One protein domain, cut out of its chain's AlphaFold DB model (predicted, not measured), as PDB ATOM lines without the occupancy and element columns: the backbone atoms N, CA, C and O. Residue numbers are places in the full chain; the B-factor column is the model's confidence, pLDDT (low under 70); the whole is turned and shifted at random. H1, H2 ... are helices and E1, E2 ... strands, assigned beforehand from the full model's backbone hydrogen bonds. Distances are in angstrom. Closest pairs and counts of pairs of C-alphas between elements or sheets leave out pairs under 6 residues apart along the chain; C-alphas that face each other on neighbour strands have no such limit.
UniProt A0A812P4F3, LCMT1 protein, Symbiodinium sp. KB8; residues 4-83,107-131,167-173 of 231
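What this domain is: This is residues 4 to 83, 107 to 131 and 167 to 173 of the 231 residues of the protein "LCMT1 protein" of Symbiodinium sp. KB8 (UniProt A0A812P4F3). A sheet of four strands has two helices, H1 and H3, over one face, while its other face is bare; H3 covers E3 and E2, and H1 lies over the edge strand E1. H2 and H4 sit beyond the end of the sheet where E1 ends and E3 begins, and residues 46 to 51 stand free there. The 112 printed residues hold, in chain order, H1 E1 H2 H3 E2 H4 E3 E4; the class is mixed, helices and strands. The mixed sheet has the order E1, E3, E2, E4. The whole is compact, with a radius of gyration of the C-alphas of 15.2 A, and flat, spanning 52 by 32 by 17 A.

How they stand to each other: H1, residues 8 to 21, is followed by E1, residues 25 to 32, and the C-alphas of Ser 19 and Ala 25 are their closest, 6.3 A apart. H2, residues 38 to 48, is not on the sheet. H3, residues 63 to 72, is on the sheet at a height of 7.2 A and runs along E2, residues 77 to 82, at 20 degrees on the local plane; their closest C-alphas, of Cys 63 and Val 80, are 5.8 A apart. H1 and H3 are on the same face, two layers with the sheet, and are close but not clearly touching, Leu 15 and Leu 70 having the closest C-alphas at 7.3 A, at a steep tilt of 51 degrees, the same way. H4, residues 108 to 116, only grazes the sheet with residues 114 to 116. E3, residues 118 to 125, is antiparallel to E1 at 166 degrees, with N 27 and O 123 at 2.9 A, and to E2 at 171 degrees, with N 79 and O 122 at 2.8 A. E1, H2, H3 and E2 make a split strand-helix-strand unit, two strands running the same way with E3 between them, its crossover right-handed. E4, residues 167 to 170, is parallel to E2 at 5 degrees, with N 169 and O 78 at 2.8 A. In H1, H2, H3 and H4 every O i to N i+4 pair is within hydrogen-bond range.

Where its parts are: H1 begins at C-alpha 8 (-71.865, -24.477, 88.362) and is 19.6 A long. E1 is 23.0 A, H2 15.5 A, H3 14.2 A, E2 17.4 A, H4 12.2 A and E3 23.4 A. E4, 9.8 A, ends at C-alpha 170 (-60.348, -30.939, 72.725).

The domain as a whole: The C-alphas farthest apart, of Glu 107 and Ala 130, are 53.1 A apart. Residues 84 to 106 and 132 to 166 are not printed, with gaps of 16.6 A and 20.4 A between C-alphas. Of the links printed whole, H2 to H3 is long. Residues 129 to 131 and 167 to 173 are under 70 in pLDDT.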
ATOM      1  N   ILE A   4     -74.166 -21.078  81.185       96.44
ATOM      2  CA  ILE A   4     -73.232 -20.067  81.692       96.44
ATOM      3  C   ILE A   4     -73.844 -19.074  82.694       96.44
ATOM      4  O   ILE A   4     -73.143 -18.533  83.547       96.44
ATOM      5  N   TYR A   5     -75.158 -18.844  82.626       97.06
ATOM      6  CA  TYR A   5     -75.877 -17.961  83.550       97.06
ATOM      7  C   TYR A   5     -76.300 -18.657  84.847       97.06
ATOM      8  O   TYR A   5     -76.746 -18.000  85.792       97.06
ATOM      9  N   LEU A   6     -76.183 -19.983  84.913       97.69
ATOM     10  CA  LEU A   6     -76.473 -20.774  86.099       97.69
ATOM     11  C   LEU A   6     -75.209 -20.923  86.944       97.69
ATOM     12  O   LEU A   6     -74.091 -20.898  86.441       97.69
ATOM     13  N   ARG A   7     -75.383 -21.096  88.257       97.75
ATOM     14  CA  ARG A   7     -74.259 -21.518  89.101       97.75
ATOM     15  C   ARG A   7     -73.763 -22.902  88.653       97.75
ATOM     16  O   ARG A   7     -74.624 -23.708  88.272       97.75
ATOM     17  N   PRO A   8     -72.452 -23.195  88.759       97.56
ATOM     18  CA  PRO A   8     -71.865 -24.477  88.362       97.56
ATOM     19  C   PRO A   8     -72.682 -25.675  88.853       97.56
ATOM     20  O   PRO A   8     -73.159 -26.463  88.038       97.56
ATOM     21  N   GLU A   9     -73.019 -25.705  90.147       97.62
ATOM     22  CA  GLU A   9     -73.809 -26.781  90.772       97.62
ATOM     23  C   GLU A   9     -75.153 -27.053  90.073       97.62
ATOM     24  O   GLU A   9     -75.599 -28.194  89.978       97.62
ATOM     25  N   ARG A  10     -75.833 -26.004  89.590       98.25
ATOM     26  CA  ARG A  10     -77.138 -26.134  88.921       98.25
ATOM     27  C   ARG A  10     -76.983 -26.598  87.486       98.25
ATOM     28  O   ARG A  10     -77.755 -27.437  87.031       98.25
ATOM     29  N   SER A  11     -76.003 -26.046  86.784       97.69
ATOM     30  CA  SER A  11     -75.740 -26.436  85.408       97.69
ATOM     31  C   SER A  11     -75.208 -27.862  85.286       97.69
ATOM     32  O   SER A  11     -75.649 -28.598  84.410       97.69
ATOM     33  N   ASP A  12     -74.335 -28.276  86.199       98.25
ATOM     34  CA  ASP A  12     -73.778 -29.624  86.220       98.25
ATOM     35  C   ASP A  12     -74.832 -30.637  86.645       98.25
ATOM     36  O   ASP A  12     -74.950 -31.690  86.025       98.25
ATOM     37  N   GLY A  13     -75.675 -30.285  87.622       98.19
ATOM     38  CA  GLY A  13     -76.828 -31.099  87.997       98.19
ATOM     39  C   GLY A  13     -77.789 -31.337  86.828       98.19
ATOM     40  O   GLY A  13     -78.274 -32.452  86.661       98.19
ATOM     41  N   LEU A  14     -78.026 -30.329  85.980       98.31
ATOM     42  CA  LEU A  14     -78.837 -30.497  84.770       98.31
ATOM     43  C   LEU A  14     -78.169 -31.445  83.764       98.31
ATOM     44  O   LEU A  14     -78.835 -32.326  83.229       98.31
ATOM     45  N   LEU A  15     -76.866 -31.288  83.513       98.38
ATOM     46  CA  LEU A  15     -76.127 -32.154  82.589       98.38
ATOM     47  C   LEU A  15     -76.090 -33.611  83.076       98.38
ATOM     48  O   LEU A  15     -76.337 -34.520  82.285       98.38
ATOM     49  N   ALA A  16     -75.856 -33.819  84.373       98.25
ATOM     50  CA  ALA A  16     -75.885 -35.132  85.008       98.25
ATOM     51  C   ALA A  16     -77.291 -35.751  84.995       98.25
ATOM     52  O   ALA A  16     -77.450 -36.950  84.784       98.25
ATOM     53  N   TRP A  17     -78.333 -34.937  85.172       98.25
ATOM     54  CA  TRP A  17     -79.707 -35.410  85.037       98.25
ATOM     55  C   TRP A  17     -80.011 -35.861  83.604       98.25
ATOM     56  O   TRP A  17     -80.585 -36.931  83.428       98.25
ATOM     57  N   ILE A  18     -79.591 -35.106  82.579       97.69
ATOM     58  CA  ILE A  18     -79.791 -35.491  81.170       97.69
ATOM     59  C   ILE A  18     -79.118 -36.837  80.880       97.69
ATOM     60  O   ILE A  18     -79.752 -37.737  80.332       97.69
ATOM     61  N   SER A  19     -77.848 -37.006  81.252       96.62
ATOM     62  CA  SER A  19     -77.131 -38.260  80.996       96.62
ATOM     63  C   SER A  19     -77.708 -39.438  81.793       96.62
ATOM     64  O   SER A  19     -77.699 -40.564  81.298       96.62
ATOM     65  N   GLY A  20     -78.242 -39.206  82.995       96.56
ATOM     66  CA  GLY A  20     -78.874 -40.235  83.821       96.56
ATOM     67  C   GLY A  20     -80.285 -40.618  83.367       96.56
ATOM     68  O   GLY A  20     -80.664 -41.782  83.473       96.56
ATOM     69  N   ALA A  21     -81.059 -39.665  82.844       97.12
ATOM     70  CA  ALA A  21     -82.463 -39.866  82.482       97.12
ATOM     71  C   ALA A  21     -82.651 -40.654  81.180       97.12
ATOM     72  O   ALA A  21     -83.672 -41.322  81.012       97.12
ATOM     73  N   PHE A  22     -81.686 -40.585  80.258       95.00
ATOM     74  CA  PHE A  22     -81.801 -41.211  78.943       95.00
ATOM     75  C   PHE A  22     -80.741 -42.304  78.737       95.00
ATOM     76  O   PHE A  22     -79.571 -42.111  79.084       95.00
ATOM     77  N   PRO A  23     -81.104 -43.454  78.136       92.38
ATOM     78  CA  PRO A  23     -80.135 -44.498  77.804       92.38
ATOM     79  C   PRO A  23     -79.137 -44.017  76.745       92.38
ATOM     80  O   PRO A  23     -77.958 -44.326  76.845       92.38
ATOM     81  N   ALA A  24     -79.593 -43.203  75.791       94.19
ATOM     82  CA  ALA A  24     -78.771 -42.518  74.803       94.19
ATOM     83  C   ALA A  24     -79.120 -41.026  74.806       94.19
ATOM     84  O   ALA A  24     -80.299 -40.672  74.859       94.19
ATOM     85  N   ALA A  25     -78.119 -40.151  74.750       95.56
ATOM     86  CA  ALA A  25     -78.317 -38.705  74.799       95.56
ATOM     87  C   ALA A  25     -77.240 -37.962  74.009       95.56
ATOM     88  O   ALA A  25     -76.095 -38.401  73.932       95.56
ATOM     89  N   ALA A  26     -77.586 -36.789  73.489       95.12
ATOM     90  CA  ALA A  26     -76.624 -35.845  72.940       95.12
ATOM     91  C   ALA A  26     -76.934 -34.439  73.453       95.12
ATOM     92  O   ALA A  26     -78.099 -34.051  73.545       95.12
ATOM     93  N   VAL A  27     -75.893 -33.672  73.772       97.12
ATOM     94  CA  VAL A  27     -76.011 -32.264  74.162       97.12
ATOM     95  C   VAL A  27     -75.044 -31.412  73.362       97.12
ATOM     96  O   VAL A  27     -73.886 -31.781  73.170       97.12
ATOM     97  N   ALA A  28     -75.531 -30.257  72.920       96.44
ATOM     98  CA  ALA A  28     -74.725 -29.219  72.302       96.44
ATOM     99  C   ALA A  28     -74.725 -27.982  73.205       96.44
ATOM    100  O   ALA A  28     -75.785 -27.453  73.546       96.44
ATOM    101  N   ILE A  29     -73.540 -27.525  73.596       96.19
ATOM    102  CA  ILE A  29     -73.344 -26.339  74.426       96.19
ATOM    103  C   ILE A  29     -72.593 -25.301  73.601       96.19
ATOM    104  O   ILE A  29     -71.520 -25.574  73.072       96.19
ATOM    105  N   TYR A  30     -73.166 -24.106  73.522       97.38
ATOM    106  CA  TYR A  30     -72.538 -22.921  72.946       97.38
ATOM    107  C   TYR A  30     -72.423 -21.857  74.036       97.38
ATOM    108  O   TYR A  30     -73.462 -21.369  74.506       97.38
ATOM    109  N   GLU A  31     -71.204 -21.549  74.481       96.06
ATOM    110  CA  GLU A  31     -70.915 -20.698  75.648       96.06
ATOM    111  C   GLU A  31     -69.618 -19.908  75.491       96.06
ATOM    112  O   GLU A  31     -68.740 -20.286  74.719       96.06
ATOM    113  N   GLN A  32     -69.517 -18.808  76.236       97.44
ATOM    114  CA  GLN A  32     -68.300 -18.019  76.355       97.44
ATOM    115  C   GLN A  32     -67.196 -18.820  77.060       97.44
ATOM    116  O   GLN A  32     -67.470 -19.592  77.982       97.44
ATOM    117  N   ILE A  33     -65.947 -18.572  76.668       96.75
ATOM    118  CA  ILE A  33     -64.707 -19.041  77.308       96.75
ATOM    119  C   ILE A  33     -63.701 -17.878  77.429       96.75
ATOM    120  O   ILE A  33     -63.941 -16.787  76.919       96.75
ATOM    121  N   LEU A  34     -62.573 -18.136  78.088       97.00
ATOM    122  CA  LEU A  34     -61.421 -17.249  78.276       97.00
ATOM    123  C   LEU A  34     -61.740 -15.981  79.094       97.00
ATOM    124  O   LEU A  34     -61.597 -14.871  78.595       97.00
ATOM    125  N   PRO A  35     -62.143 -16.107  80.374       95.94
ATOM    126  CA  PRO A  35     -62.481 -14.951  81.216       95.94
ATOM    127  C   PRO A  35     -61.291 -14.039  81.559       95.94
ATOM    128  O   PRO A  35     -61.495 -12.894  81.953       95.94
ATOM    129  N   HIS A  36     -60.058 -14.542  81.454       94.25
ATOM    130  CA  HIS A  36     -58.890 -13.931  82.098       94.25
ATOM    131  C   HIS A  36     -58.003 -13.083  81.187       94.25
ATOM    132  O   HIS A  36     -57.035 -12.495  81.673       94.25
ATOM    133  N   ASP A  37     -58.281 -13.034  79.886       95.38
ATOM    134  CA  ASP A  37     -57.563 -12.125  79.000       95.38
ATOM    135  C   ASP A  37     -58.237 -10.742  78.941       95.38
ATOM    136  O   ASP A  37     -59.270 -10.493  79.570       95.38
ATOM    137  N   ALA A  38     -57.621  -9.806  78.215       95.88
ATOM    138  CA  ALA A  38     -58.123  -8.438  78.127       95.88
ATOM    139  C   ALA A  38     -59.538  -8.362  77.526       95.88
ATOM    140  O   ALA A  38     -60.349  -7.550  77.975       95.88
ATOM    141  N   PHE A  39     -59.850  -9.209  76.541       95.44
ATOM    142  CA  PHE A  39     -61.167  -9.235  75.915       95.44
ATOM    143  C   PHE A  39     -62.195  -9.869  76.854       95.44
ATOM    144  O   PHE A  39     -63.260  -9.290  77.077       95.44
ATOM    145  N   GLY A  40     -61.860 -11.006  77.467       95.75
ATOM    146  CA  GLY A  40     -62.676 -11.685  78.468       95.75
ATOM    147  C   GLY A  40     -63.050 -10.778  79.638       95.75
ATOM    148  O   GLY A  40     -64.231 -10.652  79.970       95.75
ATOM    149  N   ALA A  41     -62.079 -10.058  80.200       95.62
ATOM    150  CA  ALA A  41     -62.311  -9.124  81.297       95.62
ATOM    151  C   ALA A  41     -63.275  -7.989  80.905       95.62
ATOM    152  O   ALA A  41     -64.186  -7.640  81.665       95.62
ATOM    153  N   VAL A  42     -63.119  -7.432  79.699       96.25
ATOM    154  CA  VAL A  42     -64.031  -6.409  79.164       96.25
ATOM    155  C   VAL A  42     -65.426  -6.987  78.920       96.25
ATOM    156  O   VAL A  42     -66.414  -6.347  79.279       96.25
ATOM    157  N   MET A  43     -65.532  -8.202  78.377       95.19
ATOM    158  CA  MET A  43     -66.805  -8.893  78.159       95.19
ATOM    159  C   MET A  43     -67.571  -9.095  79.471       95.19
ATOM    160  O   MET A  43     -68.758  -8.771  79.536       95.19
ATOM    161  N   VAL A  44     -66.900  -9.575  80.524       94.25
ATOM    162  CA  VAL A  44     -67.509  -9.756  81.853       94.25
ATOM    163  C   VAL A  44     -68.015  -8.431  82.397       94.25
ATOM    164  O   VAL A  44     -69.174  -8.352  82.805       94.25
ATOM    165  N   ARG A  45     -67.185  -7.381  82.364       95.00
ATOM    166  CA  ARG A  45     -67.576  -6.048  82.837       95.00
ATOM    167  C   ARG A  45     -68.798  -5.528  82.082       95.00
ATOM    168  O   ARG A  45     -69.789  -5.160  82.699       95.00
ATOM    169  N   ASN A  46     -68.769  -5.586  80.752       95.00
ATOM    170  CA  ASN A  46     -69.852  -5.096  79.901       95.00
ATOM    171  C   ASN A  46     -71.185  -5.815  80.164       95.00
ATOM    172  O   ASN A  46     -72.249  -5.197  80.089       95.00
ATOM    173  N   LEU A  47     -71.149  -7.121  80.432       95.06
ATOM    174  CA  LEU A  47     -72.346  -7.892  80.767       95.06
ATOM    175  C   LEU A  47     -72.829  -7.581  82.187       95.06
ATOM    176  O   LEU A  47     -74.028  -7.375  82.385       95.06
ATOM    177  N   ALA A  48     -71.911  -7.460  83.147       94.25
ATOM    178  CA  ALA A  48     -72.231  -7.093  84.522       94.25
ATOM    179  C   ALA A  48     -72.911  -5.717  84.608       94.25
ATOM    180  O   ALA A  48     -73.926  -5.590  85.291       94.25
ATOM    181  N   ASP A  49     -72.443  -4.733  83.834       96.62
ATOM    182  CA  ASP A  49     -73.043  -3.393  83.739       96.62
ATOM    183  C   ASP A  49     -74.499  -3.427  83.229       96.62
ATOM    184  O   ASP A  49     -75.281  -2.510  83.473       96.62
ATOM    185  N   ARG A  50     -74.892  -4.508  82.541       96.69
ATOM    186  CA  ARG A  50     -76.258  -4.765  82.047       96.69
ATOM    187  C   ARG A  50     -77.061  -5.698  82.961       96.69
ATOM    188  O   ARG A  50     -78.140  -6.147  82.582       96.69
ATOM    189  N   GLY A  51     -76.544  -6.025  84.145       95.19
ATOM    190  CA  GLY A  51     -77.172  -6.951  85.091       95.19
ATOM    191  C   GLY A  51     -77.060  -8.429  84.699       95.19
ATOM    192  O   GLY A  51     -77.768  -9.266  85.260       95.19
ATOM    193  N   LEU A  52     -76.184  -8.774  83.750       95.25
ATOM    194  CA  LEU A  52     -75.970 -10.143  83.283       95.25
ATOM    195  C   LEU A  52     -74.711 -10.733  83.926       95.25
ATOM    196  O   LEU A  52     -73.589 -10.382  83.576       95.25
ATOM    197  N   ALA A  53     -74.900 -11.666  84.859       94.56
ATOM    198  CA  ALA A  53     -73.804 -12.369  85.522       94.56
ATOM    199  C   ALA A  53     -73.534 -13.732  84.865       94.56
ATOM    200  O   ALA A  53     -74.411 -14.600  84.843       94.56
ATOM    201  N   LEU A  54     -72.304 -13.943  84.392       95.38
ATOM    202  CA  LEU A  54     -71.834 -15.225  83.858       95.38
ATOM    203  C   LEU A  54     -71.371 -16.141  85.005       95.38
ATOM    204  O   LEU A  54     -70.191 -16.231  85.335       95.38
ATOM    205  N   ARG A  55     -72.331 -16.783  85.671       96.25
ATOM    206  CA  ARG A  55     -72.135 -17.478  86.953       96.25
ATOM    207  C   ARG A  55     -71.257 -18.727  86.894       96.25
ATOM    208  O   ARG A  55     -70.688 -19.068  87.927       96.25
ATOM    209  N   SER A  56     -71.145 -19.406  85.753       94.62
ATOM    210  CA  SER A  56     -70.261 -20.576  85.611       94.62
ATOM    211  C   SER A  56     -69.001 -20.299  84.792       94.62
ATOM    212  O   SER A  56     -68.302 -21.237  84.415       94.62
ATOM    213  N   PHE A  57     -68.724 -19.035  84.476       94.12
ATOM    214  CA  PHE A  57     -67.673 -18.677  83.527       94.12
ATOM    215  C   PHE A  57     -66.270 -18.994  84.049       94.12
ATOM    216  O   PHE A  57     -65.454 -19.574  83.342       94.12
ATOM    217  N   GLU A  58     -66.049 -18.705  85.330       95.31
ATOM    218  CA  GLU A  58     -64.817 -19.013  86.064       95.31
ATOM    219  C   GLU A  58     -64.595 -20.522  86.250       95.31
ATOM    220  O   GLU A  58     -63.463 -20.995  86.288       95.31
ATOM    221  N   ALA A  59     -65.676 -21.302  86.360       96.81
ATOM    222  CA  ALA A  59     -65.585 -22.744  86.587       96.81
ATOM    223  C   ALA A  59     -65.172 -23.513  85.324       96.81
ATOM    224  O   ALA A  59     -64.500 -24.542  85.418       96.81
ATOM    225  N   TYR A  60     -65.555 -23.015  84.142       97.50
ATOM    226  CA  TYR A  60     -65.256 -23.649  82.855       97.50
ATOM    227  C   TYR A  60     -64.601 -22.652  81.889       97.50
ATOM    228  O   TYR A  60     -65.202 -22.284  80.877       97.50
ATOM    229  N   PRO A  61     -63.365 -22.212  82.186       96.31
ATOM    230  CA  PRO A  61     -62.742 -21.077  81.510       96.31
ATOM    231  C   PRO A  61     -62.274 -21.384  80.085       96.31
ATOM    232  O   PRO A  61     -61.930 -20.464  79.355       96.31
ATOM    233  N   ASP A  62     -62.222 -22.645  79.656       96.00
ATOM    234  CA  ASP A  62     -61.726 -23.015  78.331       96.00
ATOM    235  C   ASP A  62     -62.392 -24.287  77.774       96.00
ATOM    236  O   ASP A  62     -63.180 -24.966  78.440       96.00
ATOM    237  N   CYS A  63     -62.063 -24.626  76.522       94.94
ATOM    238  CA  CYS A  63     -62.580 -25.824  75.851       94.94
ATOM    239  C   CYS A  63     -62.242 -27.125  76.601       94.94
ATOM    240  O   CYS A  63     -63.019 -28.080  76.557       94.94
ATOM    241  N   THR A  64     -61.098 -27.179  77.286       95.75
ATOM    242  CA  THR A  64     -60.674 -28.349  78.064       95.75
ATOM    243  C   THR A  64     -61.538 -28.511  79.303       95.75
ATOM    244  O   THR A  64     -61.980 -29.621  79.602       95.75
ATOM    245  N   ALA A  65     -61.823 -27.420  80.010       96.44
ATOM    246  CA  ALA A  65     -62.713 -27.419  81.160       96.44
ATOM    247  C   ALA A  65     -64.148 -27.796  80.762       96.44
ATOM    248  O   ALA A  65     -64.763 -28.622  81.434       96.44
ATOM    249  N   GLN A  66     -64.650 -27.292  79.629       97.00
ATOM    250  CA  GLN A  66     -65.963 -27.675  79.094       97.00
ATOM    251  C   GLN A  66     -66.028 -29.165  78.718       97.00
ATOM    252  O   GLN A  66     -67.002 -29.845  79.045       97.00
ATOM    253  N   ALA A  67     -64.977 -29.713  78.098       95.31
ATOM    254  CA  ALA A  67     -64.903 -31.144  77.808       95.31
ATOM    255  C   ALA A  67     -64.917 -31.983  79.098       95.31
ATOM    256  O   ALA A  67     -65.696 -32.927  79.211       95.31
ATOM    257  N   LYS A  68     -64.106 -31.611  80.099       97.06
ATOM    258  CA  LYS A  68     -64.069 -32.290  81.405       97.06
ATOM    259  C   LYS A  68     -65.423 -32.252  82.109       97.06
ATOM    260  O   LYS A  68     -65.854 -33.283  82.610       97.06
ATOM    261  N   ARG A  69     -66.100 -31.103  82.102       97.56
ATOM    262  CA  ARG A  69     -67.450 -30.926  82.659       97.56
ATOM    263  C   ARG A  69     -68.444 -31.911  82.050       97.56
ATOM    264  O   ARG A  69     -69.164 -32.587  82.776       97.56
ATOM    265  N   LEU A  70     -68.459 -32.020  80.723       97.19
ATOM    266  CA  LEU A  70     -69.364 -32.918  80.006       97.19
ATOM    267  C   LEU A  70     -69.062 -34.393  80.293       97.19
ATOM    268  O   LEU A  70     -69.980 -35.167  80.540       97.19
ATOM    269  N   LEU A  71     -67.794 -34.793  80.326       97.06
ATOM    270  CA  LEU A  71     -67.434 -36.175  80.662       97.06
ATOM    271  C   LEU A  71     -67.768 -36.512  82.121       97.06
ATOM    272  O   LEU A  71     -68.347 -37.560  82.394       97.06
ATOM    273  N   ALA A  72     -67.478 -35.599  83.052       97.38
ATOM    274  CA  ALA A  72     -67.822 -35.753  84.465       97.38
ATOM    275  C   ALA A  72     -69.340 -35.835  84.692       97.38
ATOM    276  O   ALA A  72     -69.789 -36.507  85.616       97.38
ATOM    277  N   ALA A  73     -70.133 -35.206  83.823       97.56
ATOM    278  CA  ALA A  73     -71.585 -35.302  83.840       97.56
ATOM    279  C   ALA A  73     -72.123 -36.639  83.295       97.56
ATOM    280  O   ALA A  73     -73.334 -36.792  83.229       97.56
ATOM    281  N   GLY A  74     -71.284 -37.605  82.905       96.00
ATOM    282  CA  GLY A  74     -71.718 -38.945  82.483       96.00
ATOM    283  C   GLY A  74     -71.894 -39.130  80.973       96.00
ATOM    284  O   GLY A  74     -72.507 -40.104  80.542       96.00
ATOM    285  N   PHE A  75     -71.373 -38.216  80.149       95.56
ATOM    286  CA  PHE A  75     -71.291 -38.427  78.701       95.56
ATOM    287  C   PHE A  75     -70.037 -39.239  78.341       95.56
ATOM    288  O   PHE A  75     -68.971 -39.054  78.922       95.56
ATOM    289  N   HIS A  76     -70.147 -40.127  77.351       93.75
ATOM    290  CA  HIS A  76     -69.072 -41.062  76.988       93.75
ATOM    291  C   HIS A  76     -68.005 -40.412  76.107       93.75
ATOM    292  O   HIS A  76     -66.821 -40.740  76.193       93.75
ATOM    293  N   ARG A  77     -68.431 -39.518  75.210       91.94
ATOM    294  CA  ARG A  77     -67.557 -38.826  74.262       91.94
ATOM    295  C   ARG A  77     -67.913 -37.356  74.195       91.94
ATOM    296  O   ARG A  77     -69.086 -36.994  74.277       91.94
ATOM    297  N   CYS A  78     -66.905 -36.521  73.986       93.06
ATOM    298  CA  CYS A  78     -67.094 -35.089  73.813       93.06
ATOM    299  C   CYS A  78     -66.110 -34.518  72.788       93.06
ATOM    300  O   CYS A  78     -64.927 -34.849  72.813       93.06
ATOM    301  N   THR A  79     -66.605 -33.647  71.908       91.56
ATOM    302  CA  THR A  79     -65.804 -32.817  71.002       91.56
ATOM    303  C   THR A  79     -66.052 -31.353  71.321       91.56
ATOM    304  O   THR A  79     -67.204 -30.923  71.335       91.56
ATOM    305  N   VAL A  80     -64.988 -30.581  71.540       93.44
ATOM    306  CA  VAL A  80     -65.087 -29.139  71.818       93.44
ATOM    307  C   VAL A  80     -64.087 -28.363  70.972       93.44
ATOM    308  O   VAL A  80     -62.928 -28.767  70.864       93.44
ATOM    309  N   ALA A  81     -64.527 -27.239  70.409       93.62
ATOM    310  CA  ALA A  81     -63.681 -26.261  69.730       93.62
ATOM    311  C   ALA A  81     -64.161 -24.837  70.036       93.62
ATOM    312  O   ALA A  81     -65.348 -24.623  70.296       93.62
ATOM    313  N   ASN A  82     -63.259 -23.855  69.965       95.94
ATOM    314  CA  ASN A  82     -63.694 -22.461  69.894       95.94
ATOM    315  C   ASN A  82     -64.375 -22.188  68.538       95.94
ATOM    316  O   ASN A  82     -64.200 -22.958  67.589       95.94
ATOM    317  N   MET A  83     -65.168 -21.124  68.432       95.44
ATOM    318  CA  MET A  83     -65.939 -20.860  67.213       95.44
ATOM    319  C   MET A  83     -65.054 -20.566  66.011       95.44
ATOM    320  O   MET A  83     -65.425 -20.930  64.899       95.44
ATOM    321  N   GLU A 107     -63.118  -5.340  60.180       90.62
ATOM    322  CA  GLU A 107     -62.472  -5.707  61.454       90.62
ATOM    323  C   GLU A 107     -62.337  -7.236  61.649       90.62
ATOM    324  O   GLU A 107     -62.917  -7.854  62.551       90.62
ATOM    325  N   VAL A 108     -61.556  -7.895  60.787       87.62
ATOM    326  CA  VAL A 108     -61.370  -9.364  60.822       87.62
ATOM    327  C   VAL A 108     -60.666  -9.827  62.103       87.62
ATOM    328  O   VAL A 108     -60.937 -10.922  62.617       87.62
ATOM    329  N   GLU A 109     -59.771  -9.007  62.640       89.31
ATOM    330  CA  GLU A 109     -59.038  -9.270  63.874       89.31
ATOM    331  C   GLU A 109     -59.982  -9.295  65.077       89.31
ATOM    332  O   GLU A 109     -59.939 -10.245  65.865       89.31
ATOM    333  N   GLU A 110     -60.879  -8.312  65.194       89.38
ATOM    334  CA  GLU A 110     -61.860  -8.250  66.284       89.38
ATOM    335  C   GLU A 110     -62.837  -9.417  66.219       89.38
ATOM    336  O   GLU A 110     -63.112 -10.070  67.231       89.38
ATOM    337  N   TRP A 111     -63.294  -9.758  65.015       89.81
ATOM    338  CA  TRP A 111     -64.109 -10.946  64.805       89.81
ATOM    339  C   TRP A 111     -63.367 -12.217  65.223       89.81
ATOM    340  O   TRP A 111     -63.934 -13.052  65.926       89.81
ATOM    341  N   SER A 112     -62.086 -12.356  64.877       91.25
ATOM    342  CA  SER A 112     -61.282 -13.531  65.241       91.25
ATOM    343  C   SER A 112     -61.096 -13.655  66.754       91.25
ATOM    344  O   SER A 112     -61.170 -14.763  67.301       91.25
ATOM    345  N   ILE A 113     -60.898 -12.527  67.445       93.19
ATOM    346  CA  ILE A 113     -60.868 -12.468  68.909       93.19
ATOM    347  C   ILE A 113     -62.231 -12.900  69.453       93.19
ATOM    348  O   ILE A 113     -62.289 -13.839  70.246       93.19
ATOM    349  N   MET A 114     -63.331 -12.315  68.973       94.69
ATOM    350  CA  MET A 114     -64.687 -12.652  69.410       94.69
ATOM    351  C   MET A 114     -65.000 -14.144  69.219       94.69
ATOM    352  O   MET A 114     -65.453 -14.797  70.155       94.69
ATOM    353  N   GLN A 115     -64.695 -14.723  68.055       95.31
ATOM    354  CA  GLN A 115     -64.918 -16.149  67.785       95.31
ATOM    355  C   GLN A 115     -64.016 -17.072  68.617       95.31
ATOM    356  O   GLN A 115     -64.361 -18.227  68.867       95.31
ATOM    357  N   SER A 116     -62.860 -16.595  69.074       96.19
ATOM    358  CA  SER A 116     -61.993 -17.376  69.965       96.19
ATOM    359  C   SER A 116     -62.532 -17.449  71.399       96.19
ATOM    360  O   SER A 116     -62.197 -18.392  72.116       96.19
ATOM    361  N   HIS A 117     -63.398 -16.507  71.787       97.00
ATOM    362  CA  HIS A 117     -63.994 -16.371  73.123       97.00
ATOM    363  C   HIS A 117     -65.327 -17.094  73.300       97.00
ATOM    364  O   HIS A 117     -65.962 -16.980  74.344       97.00
ATOM    365  N   TYR A 118     -65.755 -17.855  72.301       97.56
ATOM    366  CA  TYR A 118     -66.905 -18.741  72.401       97.56
ATOM    367  C   TYR A 118     -66.486 -20.141  71.989       97.56
ATOM    368  O   TYR A 118     -65.672 -20.308  71.082       97.56
ATOM    369  N   CYS A 119     -67.058 -21.154  72.626       96.75
ATOM    370  CA  CYS A 119     -66.881 -22.542  72.238       96.75
ATOM    371  C   CYS A 119     -68.197 -23.213  71.878       96.75
ATOM    372  O   CYS A 119     -69.246 -22.902  72.442       96.75
ATOM    373  N   LEU A 120     -68.093 -24.188  70.982       96.56
ATOM    374  CA  LEU A 120     -69.115 -25.181  70.708       96.56
ATOM    375  C   LEU A 120     -68.615 -26.536  71.209       96.56
ATOM    376  O   LEU A 120     -67.574 -27.030  70.771       96.56
ATOM    377  N   ALA A 121     -69.369 -27.133  72.123       95.75
ATOM    378  CA  ALA A 121     -69.143 -28.467  72.647       95.75
ATOM    379  C   ALA A 121     -70.298 -29.383  72.240       95.75
ATOM    380  O   ALA A 121     -71.459 -29.033  72.434       95.75
ATOM    381  N   LEU A 122     -69.983 -30.566  71.721       96.88
ATOM    382  CA  LEU A 122     -70.933 -31.643  71.465       96.88
ATOM    383  C   LEU A 122     -70.522 -32.852  72.300       96.88
ATOM    384  O   LEU A 122     -69.409 -33.356  72.146       96.88
ATOM    385  N   ALA A 123     -71.406 -33.328  73.168       96.12
ATOM    386  CA  ALA A 123     -71.191 -34.546  73.939       96.12
ATOM    387  C   ALA A 123     -72.290 -35.566  73.681       96.12
ATOM    388  O   ALA A 123     -73.449 -35.205  73.472       96.12
ATOM    389  N   VAL A 124     -71.906 -36.839  73.693       94.81
ATOM    390  CA  VAL A 124     -72.793 -37.966  73.413       94.81
ATOM    391  C   VAL A 124     -72.634 -39.057  74.466       94.81
ATOM    392  O   VAL A 124     -71.526 -39.400  74.889       94.81
ATOM    393  N   LYS A 125     -73.774 -39.591  74.884       95.19
ATOM    394  CA  LYS A 125     -73.930 -40.825  75.635       95.19
ATOM    395  C   LYS A 125     -74.567 -41.831  74.688       95.19
ATOM    396  O   LYS A 125     -75.648 -41.587  74.155       95.19
ATOM    397  N   GLU A 126     -73.883 -42.942  74.488       89.81
ATOM    398  CA  GLU A 126     -74.414 -44.061  73.715       89.81
ATOM    399  C   GLU A 126     -75.270 -44.957  74.607       89.81
ATOM    400  O   GLU A 126     -75.009 -45.011  75.811       89.81
ATOM    401  N   PRO A 127     -76.237 -45.697  74.042       88.25
ATOM    402  CA  PRO A 127     -76.916 -46.734  74.799       88.25
ATOM    403  C   PRO A 127     -75.900 -47.784  75.255       88.25
ATOM    404  O   PRO A 127     -75.078 -48.255  74.466       88.25
ATOM    405  N   ASP A 128     -75.982 -48.179  76.523       75.94
ATOM    406  CA  ASP A 128     -75.259 -49.353  77.002       75.94
ATOM    407  C   ASP A 128     -75.671 -50.571  76.164       75.94
ATOM    408  O   ASP A 128     -76.824 -50.677  75.738       75.94
ATOM    409  N   ALA A 129     -74.763 -51.528  75.949       63.16
ATOM    410  CA  ALA A 129     -75.061 -52.736  75.168       63.16
ATOM    411  C   ALA A 129     -76.300 -53.502  75.694       63.16
ATOM    412  O   ALA A 129     -77.015 -54.127  74.918       63.16
ATOM    413  N   ALA A 130     -76.611 -53.380  76.991       56.66
ATOM    414  CA  ALA A 130     -77.822 -53.926  77.611       56.66
ATOM    415  C   ALA A 130     -79.120 -53.163  77.249       56.66
ATOM    416  O   ALA A 130     -80.207 -53.734  77.271       56.66
ATOM    417  N   GLY A 131     -79.025 -51.879  76.891       48.19
ATOM    418  CA  GLY A 131     -80.149 -51.042  76.460       48.19
ATOM    419  C   GLY A 131     -80.574 -51.273  75.007       48.19
ATOM    420  O   GLY A 131     -81.704 -50.942  74.647       48.19
ATOM    421  N   GLN A 167     -63.898 -40.562  76.432       65.56
ATOM    422  CA  GLN A 167     -62.941 -40.039  75.458       65.56
ATOM    423  C   GLN A 167     -63.266 -38.569  75.146       65.56
ATOM    424  O   GLN A 167     -64.160 -38.253  74.357       65.56
ATOM    425  N   GLY A 168     -62.545 -37.653  75.794       49.34
ATOM    426  CA  GLY A 168     -62.606 -36.219  75.515       49.34
ATOM    427  C   GLY A 168     -61.652 -35.811  74.407       49.34
ATOM    428  O   GLY A 168     -60.444 -35.995  74.537       49.34
ATOM    429  N   ARG A 169     -62.170 -35.193  73.345       66.12
ATOM    430  CA  ARG A 169     -61.360 -34.569  72.300       66.12
ATOM    431  C   ARG A 169     -61.517 -33.055  72.361       66.12
ATOM    432  O   ARG A 169     -62.510 -32.494  71.898       66.12
ATOM    433  N   VAL A 170     -60.503 -32.386  72.898       55.81
ATOM    434  CA  VAL A 170     -60.348 -30.939  72.725       55.81
ATOM    435  C   VAL A 170     -59.678 -30.723  71.385       55.81
ATOM    436  O   VAL A 170     -58.531 -31.122  71.172       55.81
ATOM    437  N   VAL A 171     -60.408 -30.130  70.456       55.91
ATOM    438  CA  VAL A 171     -59.910 -29.946  69.104       55.91
ATOM    439  C   VAL A 171     -59.297 -28.557  69.005       55.91
ATOM    440  O   VAL A 171     -59.980 -27.563  68.780       55.91
ATOM    441  N   GLY A 172     -57.975 -28.490  69.192       43.03
ATOM    442  CA  GLY A 172     -57.195 -27.317  68.797       43.03
ATOM    443  C   GLY A 172     -57.132 -27.186  67.269       43.03
ATOM    444  O   GLY A 172     -57.541 -28.097  66.552       43.03
ATOM    445  N   ARG A 173     -56.537 -26.100  66.752       37.06
ATOM    446  CA  ARG A 173     -56.437 -25.814  65.297       37.06
ATOM    447  C   ARG A 173     -55.961 -26.994  64.427       37.06
ATOM    448  O   ARG A 173     -56.304 -27.075  63.259       37.06
TER     449      ARG A 173